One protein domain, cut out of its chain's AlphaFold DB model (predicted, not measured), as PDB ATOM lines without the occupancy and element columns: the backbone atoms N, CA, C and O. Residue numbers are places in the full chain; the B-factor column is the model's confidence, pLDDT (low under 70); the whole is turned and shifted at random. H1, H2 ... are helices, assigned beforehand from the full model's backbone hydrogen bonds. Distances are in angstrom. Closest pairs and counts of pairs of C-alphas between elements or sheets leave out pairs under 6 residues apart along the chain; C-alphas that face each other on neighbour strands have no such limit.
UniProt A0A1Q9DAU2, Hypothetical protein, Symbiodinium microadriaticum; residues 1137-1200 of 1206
ATOM      1  N   ALA A1137     182.644  25.371  48.850       58.84
ATOM      2  CA  ALA A1137     181.406  25.778  49.517       58.84
ATOM      3  C   ALA A1137     180.750  27.005  48.848       58.84
ATOM      4  O   ALA A1137     179.531  27.045  48.676       58.84
ATOM      5  N   GLN A1138     181.543  27.992  48.417       60.72
ATOM      6  CA  GLN A1138     181.052  29.196  47.740       60.72
ATOM      7  C   GLN A1138     180.538  28.900  46.320       60.72
ATOM      8  O   GLN A1138     179.487  29.415  45.935       60.72
ATOM      9  N   ARG A1139     181.226  28.048  45.547       55.47
ATOM     10  CA  ARG A1139     180.801  27.643  44.194       55.47
ATOM     11  C   ARG A1139     179.594  26.696  44.225       55.47
ATOM     12  O   ARG A1139     178.664  26.896  43.448       55.47
ATOM     13  N   ALA A1140     179.527  25.753  45.170       56.84
ATOM     14  CA  ALA A1140     178.315  24.965  45.422       56.84
ATOM     15  C   ALA A1140     177.136  25.850  45.882       56.84
ATOM     16  O   ALA A1140     175.990  25.598  45.514       56.84
ATOM     17  N   GLY A1141     177.417  26.933  46.618       57.06
ATOM     18  CA  GLY A1141     176.445  27.978  46.942       57.06
ATOM     19  C   GLY A1141     175.843  28.638  45.697       57.06
ATOM     20  O   GLY A1141     174.624  28.748  45.603       57.06
ATOM     21  N   TYR A1142     176.661  29.001  44.701       57.66
ATOM     22  CA  TYR A1142     176.159  29.510  43.413       57.66
ATOM     23  C   TYR A1142     175.329  28.479  42.632       57.66
ATOM     24  O   TYR A1142     174.430  28.868  41.891       57.66
ATOM     25  N   PHE A1143     175.589  27.181  42.812       56.94
ATOM     26  CA  PHE A1143     174.904  26.115  42.079       56.94
ATOM     27  C   PHE A1143     173.431  25.919  42.477       56.94
ATOM     28  O   PHE A1143     172.611  25.556  41.637       56.94
ATOM     29  N   VAL A1144     173.086  26.134  43.756       56.53
ATOM     30  CA  VAL A1144     171.785  25.716  44.336       56.53
ATOM     31  C   VAL A1144     171.081  26.841  45.112       56.53
ATOM     32  O   VAL A1144     170.068  26.601  45.765       56.53
ATOM     33  N   HIS A1145     171.541  28.092  45.014       57.88
ATOM     34  CA  HIS A1145     171.040  29.195  45.850       57.88
ATOM     35  C   HIS A1145     169.525  29.504  45.730       57.88
ATOM     36  O   HIS A1145     168.962  30.125  46.633       57.88
ATOM     37  N   GLU A1146     168.846  29.065  44.658       57.41
ATOM     38  CA  GLU A1146     167.374  29.120  44.504       57.41
ATOM     39  C   GLU A1146     166.607  28.095  45.377       57.41
ATOM     40  O   GLU A1146     165.396  28.215  45.619       57.41
ATOM     41  N   VAL A1147     167.298  27.041  45.811       65.00
ATOM     42  CA  VAL A1147     166.703  25.787  46.287       65.00
ATOM     43  C   VAL A1147     167.145  25.443  47.713       65.00
ATOM     44  O   VAL A1147     166.288  25.059  48.511       65.00
ATOM     45  N   ALA A1148     168.422  25.637  48.059       73.00
ATOM     46  CA  ALA A1148     168.961  25.450  49.407       73.00
ATOM     47  C   ALA A1148     170.167  26.365  49.683       73.00
ATOM     48  O   ALA A1148     170.974  26.630  48.798       73.00
ATOM     49  N   ASP A1149     170.313  26.801  50.936       72.19
ATOM     50  CA  ASP A1149     171.530  27.458  51.421       72.19
ATOM     51  C   ASP A1149     172.496  26.399  51.978       72.19
ATOM     52  O   ASP A1149     172.184  25.719  52.963       72.19
ATOM     53  N   PHE A1150     173.663  26.261  51.343       74.81
ATOM     54  CA  PHE A1150     174.744  25.364  51.768       74.81
ATOM     55  C   PHE A1150     175.840  26.062  52.588       74.81
ATOM     56  O   PHE A1150     176.839  25.428  52.932       74.81
ATOM     57  N   THR A1151     175.673  27.339  52.945       67.19
ATOM     58  CA  THR A1151     176.643  28.072  53.766       67.19
ATOM     59  C   THR A1151     176.879  27.336  55.091       67.19
ATOM     60  O   THR A1151     175.968  27.181  55.908       67.19
ATOM     61  N   GLY A1152     178.117  26.874  55.297       70.25
ATOM     62  CA  GLY A1152     178.527  26.110  56.479       70.25
ATOM     63  C   GLY A1152     178.489  24.581  56.342       70.25
ATOM     64  O   GLY A1152     178.697  23.911  57.347       70.25
ATOM     65  N   CYS A1153     178.255  24.018  55.152       78.25
ATOM     66  CA  CYS A1153     178.539  22.597  54.900       78.25
ATOM     67  C   CYS A1153     180.062  22.375  54.874       78.25
ATOM     68  O   CYS A1153     180.761  23.064  54.129       78.25
ATOM     69  N   ALA A1154     180.569  21.436  55.677       76.38
ATOM     70  CA  ALA A1154     181.997  21.115  55.777       76.38
ATOM     71  C   ALA A1154     182.362  19.794  55.074       76.38
ATOM     72  O   ALA A1154     183.538  19.456  54.948       76.38
ATOM     73  N   SER A1155     181.358  19.044  54.623       85.19
ATOM     74  CA  SER A1155     181.485  17.748  53.965       85.19
ATOM     75  C   SER A1155     180.412  17.560  52.888       85.19
ATOM     76  O   SER A1155     179.391  18.252  52.861       85.19
ATOM     77  N   TRP A1156     180.601  16.566  52.016       85.00
ATOM     78  CA  TRP A1156     179.552  16.148  51.080       85.00
ATOM     79  C   TRP A1156     178.322  15.547  51.780       85.00
ATOM     80  O   TRP A1156     177.228  15.608  51.222       85.00
ATOM     81  N   ASP A1157     178.475  15.016  52.993       85.75
ATOM     82  CA  ASP A1157     177.373  14.427  53.757       85.75
ATOM     83  C   ASP A1157     176.480  15.515  54.377       85.75
ATOM     84  O   ASP A1157     175.257  15.354  54.440       85.75
ATOM     85  N   ASP A1158     177.049  16.678  54.722       82.75
ATOM     86  CA  ASP A1158     176.281  17.879  55.084       82.75
ATOM     87  C   ASP A1158     175.436  18.374  53.900       82.75
ATOM     88  O   ASP A1158     174.266  18.722  54.072       82.75
ATOM     89  N   VAL A1159     176.006  18.368  52.686       85.06
ATOM     90  CA  VAL A1159     175.299  18.754  51.451       85.06
ATOM     91  C   VAL A1159     174.153  17.782  51.161       85.06
ATOM     92  O   VAL A1159     173.032  18.221  50.898       85.06
ATOM     93  N   GLU A1160     174.378  16.468  51.279       92.62
ATOM     94  CA  GLU A1160     173.307  15.475  51.128       92.62
ATOM     95  C   GLU A1160     172.219  15.647  52.200       92.62
ATOM     96  O   GLU A1160     171.027  15.554  51.905       92.62
ATOM     97  N   THR A1161     172.613  15.947  53.439       89.69
ATOM     98  CA  THR A1161     171.683  16.200  54.547       89.69
ATOM     99  C   THR A1161     170.831  17.440  54.285       89.69
ATOM    100  O   THR A1161     169.609  17.367  54.379       89.69
ATOM    101  N   ARG A1162     171.427  18.545  53.827       87.44
ATOM    102  CA  ARG A1162     170.692  19.751  53.409       87.44
ATOM    103  C   ARG A1162     169.760  19.494  52.221       87.44
ATOM    104  O   ARG A1162     168.661  20.039  52.189       87.44
ATOM    105  N   LEU A1163     170.139  18.636  51.269       91.62
ATOM    106  CA  LEU A1163     169.256  18.224  50.167       91.62
ATOM    107  C   LEU A1163     168.055  17.383  50.648       91.62
ATOM    108  O   LEU A1163     166.993  17.436  50.023       91.62
ATOM    109  N   LYS A1164     168.162  16.657  51.772       92.62
ATOM    110  CA  LYS A1164     167.021  15.942  52.384       92.62
ATOM    111  C   LYS A1164     165.948  16.900  52.913       92.62
ATOM    112  O   LYS A1164     164.772  16.534  52.857       92.62
ATOM    113  N   ASP A1165     166.305  18.124  53.302       88.56
ATOM    114  CA  ASP A1165     165.362  19.152  53.774       88.56
ATOM    115  C   ASP A1165     164.607  19.873  52.637       88.56
ATOM    116  O   ASP A1165     163.568  20.496  52.861       88.56
ATOM    117  N   VAL A1166     165.076  19.761  51.390       90.12
ATOM    118  CA  VAL A1166     164.438  20.402  50.229       90.12
ATOM    119  C   VAL A1166     163.176  19.638  49.803       90.12
ATOM    120  O   VAL A1166     163.104  18.404  49.865       90.12
ATOM    121  N   SER A1167     162.151  20.357  49.332       92.94
ATOM    122  CA  SER A1167     160.967  19.746  48.719       92.94
ATOM    123  C   SER A1167     161.324  18.996  47.427       92.94
ATOM    124  O   SER A1167     162.065  19.496  46.581       92.94
ATOM    125  N   ASN A1168     160.763  17.794  47.246       93.69
ATOM    126  CA  ASN A1168     161.080  16.936  46.096       93.69
ATOM    127  C   ASN A1168     160.824  17.658  44.755       93.69
ATOM    128  O   ASN A1168     161.637  17.566  43.846       93.69
ATOM    129  N   THR A1169     159.752  18.455  44.661       92.31
ATOM    130  CA  THR A1169     159.411  19.254  43.470       92.31
ATOM    131  C   THR A1169     160.528  20.216  43.061       92.31
ATOM    132  O   THR A1169     160.945  20.190  41.909       92.31
ATOM    133  N   LYS A1170     161.094  20.989  44.004       90.38
ATOM    134  CA  LYS A1170     162.198  21.920  43.710       90.38
ATOM    135  C   LYS A1170     163.471  21.205  43.258       90.38
ATOM    136  O   LYS A1170     164.168  21.698  42.379       90.38
ATOM    137  N   LEU A1171     163.777  20.043  43.842       92.88
ATOM    138  CA  LEU A1171     164.920  19.234  43.402       92.88
ATOM    139  C   LEU A1171     164.719  18.703  41.977       92.88
ATOM    140  O   LEU A1171     165.675  18.664  41.205       92.88
ATOM    141  N   LYS A1172     163.487  18.329  41.610       92.69
ATOM    142  CA  LYS A1172     163.161  17.908  40.242       92.69
ATOM    143  C   LYS A1172     163.255  19.063  39.247       92.69
ATOM    144  O   LYS A1172     163.914  18.899  38.227       92.69
ATOM    145  N   GLU A1173     162.695  20.230  39.572       89.38
ATOM    146  CA  GLU A1173     162.832  21.452  38.761       89.38
ATOM    147  C   GLU A1173     164.307  21.826  38.541       89.38
ATOM    148  O   GLU A1173     164.706  22.143  37.424       89.38
ATOM    149  N   MET A1174     165.139  21.745  39.585       91.19
ATOM    150  CA  MET A1174     166.582  22.001  39.501       91.19
ATOM    151  C   MET A1174     167.289  21.027  38.544       91.19
ATOM    152  O   MET A1174     168.074  21.458  37.703       91.19
ATOM    153  N   LEU A1175     167.000  19.724  38.644       92.88
ATOM    154  CA  LEU A1175     167.580  18.704  37.761       92.88
ATOM    155  C   LEU A1175     167.115  18.861  36.304       92.88
ATOM    156  O   LEU A1175     167.928  18.721  35.393       92.88
ATOM    157  N   GLN A1176     165.848  19.222  36.085       91.31
ATOM    158  CA  GLN A1176     165.308  19.530  34.755       91.31
ATOM    159  C   GLN A1176     165.990  20.762  34.141       91.31
ATOM    160  O   GLN A1176     166.443  20.700  33.001       91.31
ATOM    161  N   ARG A1177     166.162  21.853  34.906       85.38
ATOM    162  CA  ARG A1177     166.927  23.044  34.471       85.38
ATOM    163  C   ARG A1177     168.388  22.727  34.135       85.38
ATOM    164  O   ARG A1177     168.998  23.447  33.351       85.38
ATOM    165  N   LYS A1178     168.947  21.664  34.720       84.69
ATOM    166  CA  LYS A1178     170.306  21.165  34.464       84.69
ATOM    167  C   LYS A1178     170.387  20.086  33.376       84.69
ATOM    168  O   LYS A1178     171.443  19.484  33.211       84.69
ATOM    169  N   GLY A1179     169.314  19.858  32.616       89.62
ATOM    170  CA  GLY A1179     169.325  18.961  31.456       89.62
ATOM    171  C   GLY A1179     169.417  17.472  31.804       89.62
ATOM    172  O   GLY A1179     169.777  16.668  30.948       89.62
ATOM    173  N   VAL A1180     169.100  17.078  33.042       90.56
ATOM    174  CA  VAL A1180     169.048  15.660  33.427       90.56
ATOM    175  C   VAL A1180     167.796  15.037  32.807       90.56
ATOM    176  O   VAL A1180     166.699  15.200  33.334       90.56
ATOM    177  N   ALA A1181     167.978  14.358  31.668       81.31
ATOM    178  CA  ALA A1181     166.895  13.877  30.803       81.31
ATOM    179  C   ALA A1181     165.864  12.994  31.530       81.31
ATOM    180  O   ALA A1181     164.662  13.184  31.360       81.31
ATOM    181  N   GLU A1182     166.322  12.088  32.399       90.50
ATOM    182  CA  GLU A1182     165.459  11.264  33.248       90.50
ATOM    183  C   GLU A1182     165.612  11.655  34.722       90.50
ATOM    184  O   GLU A1182     166.532  11.226  35.423       90.50
ATOM    185  N   VAL A1183     164.691  12.482  35.219       91.69
ATOM    186  CA  VAL A1183     164.649  12.842  36.641       91.69
ATOM    187  C   VAL A1183     163.886  11.771  37.433       91.69
ATOM    188  O   VAL A1183     162.692  11.581  37.187       91.69
ATOM    189  N   PRO A1184     164.507  11.100  38.427       93.44
ATOM    190  CA  PRO A1184     163.873   9.984  39.124       93.44
ATOM    191  C   PRO A1184     162.549  10.333  39.822       93.44
ATOM    192  O   PRO A1184     162.313  11.455  40.279       93.44
ATOM    193  N   SER A1185     161.673   9.340  39.978       86.88
ATOM    194  CA  SER A1185     160.383   9.524  40.649       86.88
ATOM    195  C   SER A1185     160.529   9.714  42.171       86.88
ATOM    196  O   SER A1185     159.912  10.629  42.731       86.88
ATOM    197  N   SER A1186     161.373   8.910  42.828       94.06
ATOM    198  CA  SER A1186     161.525   8.858  44.290       94.06
ATOM    199  C   SER A1186     162.530   9.883  44.844       94.06
ATOM    200  O   SER A1186     163.592  10.120  44.267       94.06
ATOM    201  N   LYS A1187     162.222  10.479  46.009       93.50
ATOM    202  CA  LYS A1187     163.068  11.516  46.637       93.50
ATOM    203  C   LYS A1187     164.525  11.064  46.888       93.50
ATOM    204  O   LYS A1187     165.419  11.853  46.591       93.50
ATOM    205  N   PRO A1188     164.818   9.831  47.360       93.44
ATOM    206  CA  PRO A1188     166.203   9.380  47.532       93.44
ATOM    207  C   PRO A1188     166.975   9.298  46.209       93.44
ATOM    208  O   PRO A1188     168.134   9.702  46.148       93.44
ATOM    209  N   ALA A1189     166.333   8.841  45.128       92.06
ATOM    210  CA  ALA A1189     166.960   8.777  43.810       92.06
ATOM    211  C   ALA A1189     167.177  10.177  43.207       92.06
ATOM    212  O   ALA A1189     168.228  10.426  42.621       92.06
ATOM    213  N   VAL A1190     166.243  11.112  43.426       94.62
ATOM    214  CA  VAL A1190     166.388  12.539  43.083       94.62
ATOM    215  C   VAL A1190     167.568  13.174  43.823       94.62
ATOM    216  O   VAL A1190     168.402  13.819  43.192       94.62
ATOM    217  N   ILE A1191     167.712  12.944  45.133       95.06
ATOM    218  CA  ILE A1191     168.866  13.435  45.909       95.06
ATOM    219  C   ILE A1191     170.170  12.806  45.395       95.06
ATOM    220  O   ILE A1191     171.152  13.516  45.195       95.06
ATOM    221  N   LYS A1192     170.184  11.502  45.086       94.12
ATOM    222  CA  LYS A1192     171.359  10.816  44.515       94.12
ATOM    223  C   LYS A1192     171.695  11.279  43.086       94.12
ATOM    224  O   LYS A1192     172.852  11.203  42.677       94.12
ATOM    225  N   ALA A1193     170.719  11.761  42.316       92.44
ATOM    226  CA  ALA A1193     170.940  12.419  41.028       92.44
ATOM    227  C   ALA A1193     171.503  13.841  41.214       92.44
ATOM    228  O   ALA A1193     172.503  14.177  40.586       92.44
ATOM    229  N   ALA A1194     170.952  14.627  42.146       92.50
ATOM    230  CA  ALA A1194     171.463  15.951  42.511       92.50
ATOM    231  C   ALA A1194     172.906  15.900  43.032       92.50
ATOM    232  O   ALA A1194     173.750  16.651  42.557       92.50
ATOM    233  N   MET A1195     173.221  14.959  43.925       92.75
ATOM    234  CA  MET A1195     174.582  14.730  44.423       92.75
ATOM    235  C   MET A1195     175.553  14.289  43.321       92.75
ATOM    236  O   MET A1195     176.721  14.670  43.360       92.75
ATOM    237  N   ARG A1196     175.098  13.515  42.323       91.00
ATOM    238  CA  ARG A1196     175.925  13.162  41.155       91.00
ATOM    239  C   ARG A1196     176.160  14.359  40.235       91.00
ATOM    240  O   ARG A1196     177.302  14.579  39.860       91.00
ATOM    241  N   SER A1197     175.129  15.150  39.932       86.44
ATOM    242  CA  SER A1197     175.252  16.372  39.123       86.44
ATOM    243  C   SER A1197     176.171  17.406  39.790       86.44
ATOM    244  O   SER A1197     177.089  17.901  39.147       86.44
ATOM    245  N   LEU A1198     176.015  17.630  41.102       85.06
ATOM    246  CA  LEU A1198     176.923  18.452  41.908       85.06
ATOM    247  C   LEU A1198     178.369  17.944  41.839       85.06
ATOM    248  O   LEU A1198     179.267  18.706  41.506       85.06
ATOM    249  N   ARG A1199     178.617  16.659  42.127       85.94
ATOM    250  CA  ARG A1199     179.980  16.093  42.101       85.94
ATOM    251  C   ARG A1199     180.603  16.098  40.698       85.94
ATOM    252  O   ARG A1199     181.820  16.207  40.599       85.94
ATOM    253  N   ALA A1200     179.800  16.003  39.636       79.56
ATOM    254  CA  ALA A1200     180.272  16.071  38.253       79.56
ATOM    255  C   ALA A1200     180.728  17.482  37.838       79.56
ATOM    256  O   ALA A1200     181.690  17.596  37.086       79.56
TER     257      ALA A1200
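What this domain is: This is residues 1137 to 1200 of the 1206 residues of the protein "Hypothetical protein" of Symbiodinium microadriaticum (UniProt A0A1Q9DAU2). The longest helix, H4, packs on both H2 and H3, which turn a corner at the tight link between them. H1 is set off from this trio, near the last residues of H4, and a long link, residues 1145 to 1155, joins it to H2. The printed part has 64 residues with four named helices, H1, H2, H3 and H4 in that order, and no named strand; the class is all helix. The whole is compact, with a radius of gyration of the C-alphas of 10.7 A, and elongated, spanning 30 by 19 by 19 A.

How they stand to each other: H4, residues 1187 to 1200, touches H3, residues 1168 to 1177; their closest C-alphas, those of Lys 1187 and Asn 1168, are 5.8 A apart. The two run the same way at a steep tilt of 36 degrees, only just beyond shallow. With residues 1191 to 1195 alone, H4 touches H2, residues 1156 to 1165; the closest C-alphas, those of Ile 1191 and Leu 1163, are 6.4 A apart. These run opposite ways at a steep tilt of 39 degrees. H1, residues 1137 to 1144, is close to H4 but not clearly touching, with the C-alphas of Ala 1140 and Leu 1198 closest at 7.5 A. H1 and H2 are apart; H2 and H3 are only just apart, at 8.1 A between closest C-alphas. Each O i to N i+4 pair in H1, H3 and H4 is within hydrogen-bond range; in H2, 5 of 6 are.

Where its parts are: H4 measures 19.7 A from C-alpha 1187 at (163.068, 11.516, 46.637) to C-alpha 1200 at (180.272, 16.071, 38.253). H2 measures 14.8 A, H3 14.4 A and H1 10.9 A, beginning at C-alpha 1137 (181.406, 25.778, 49.517).

The domain as a whole: The C-alphas farthest apart, Gly 1152 and Ala 1181, are 30.7 A apart. The printed part has no cut. The model's pLDDT is under 70 at residues 1137 to 1147 and 1151.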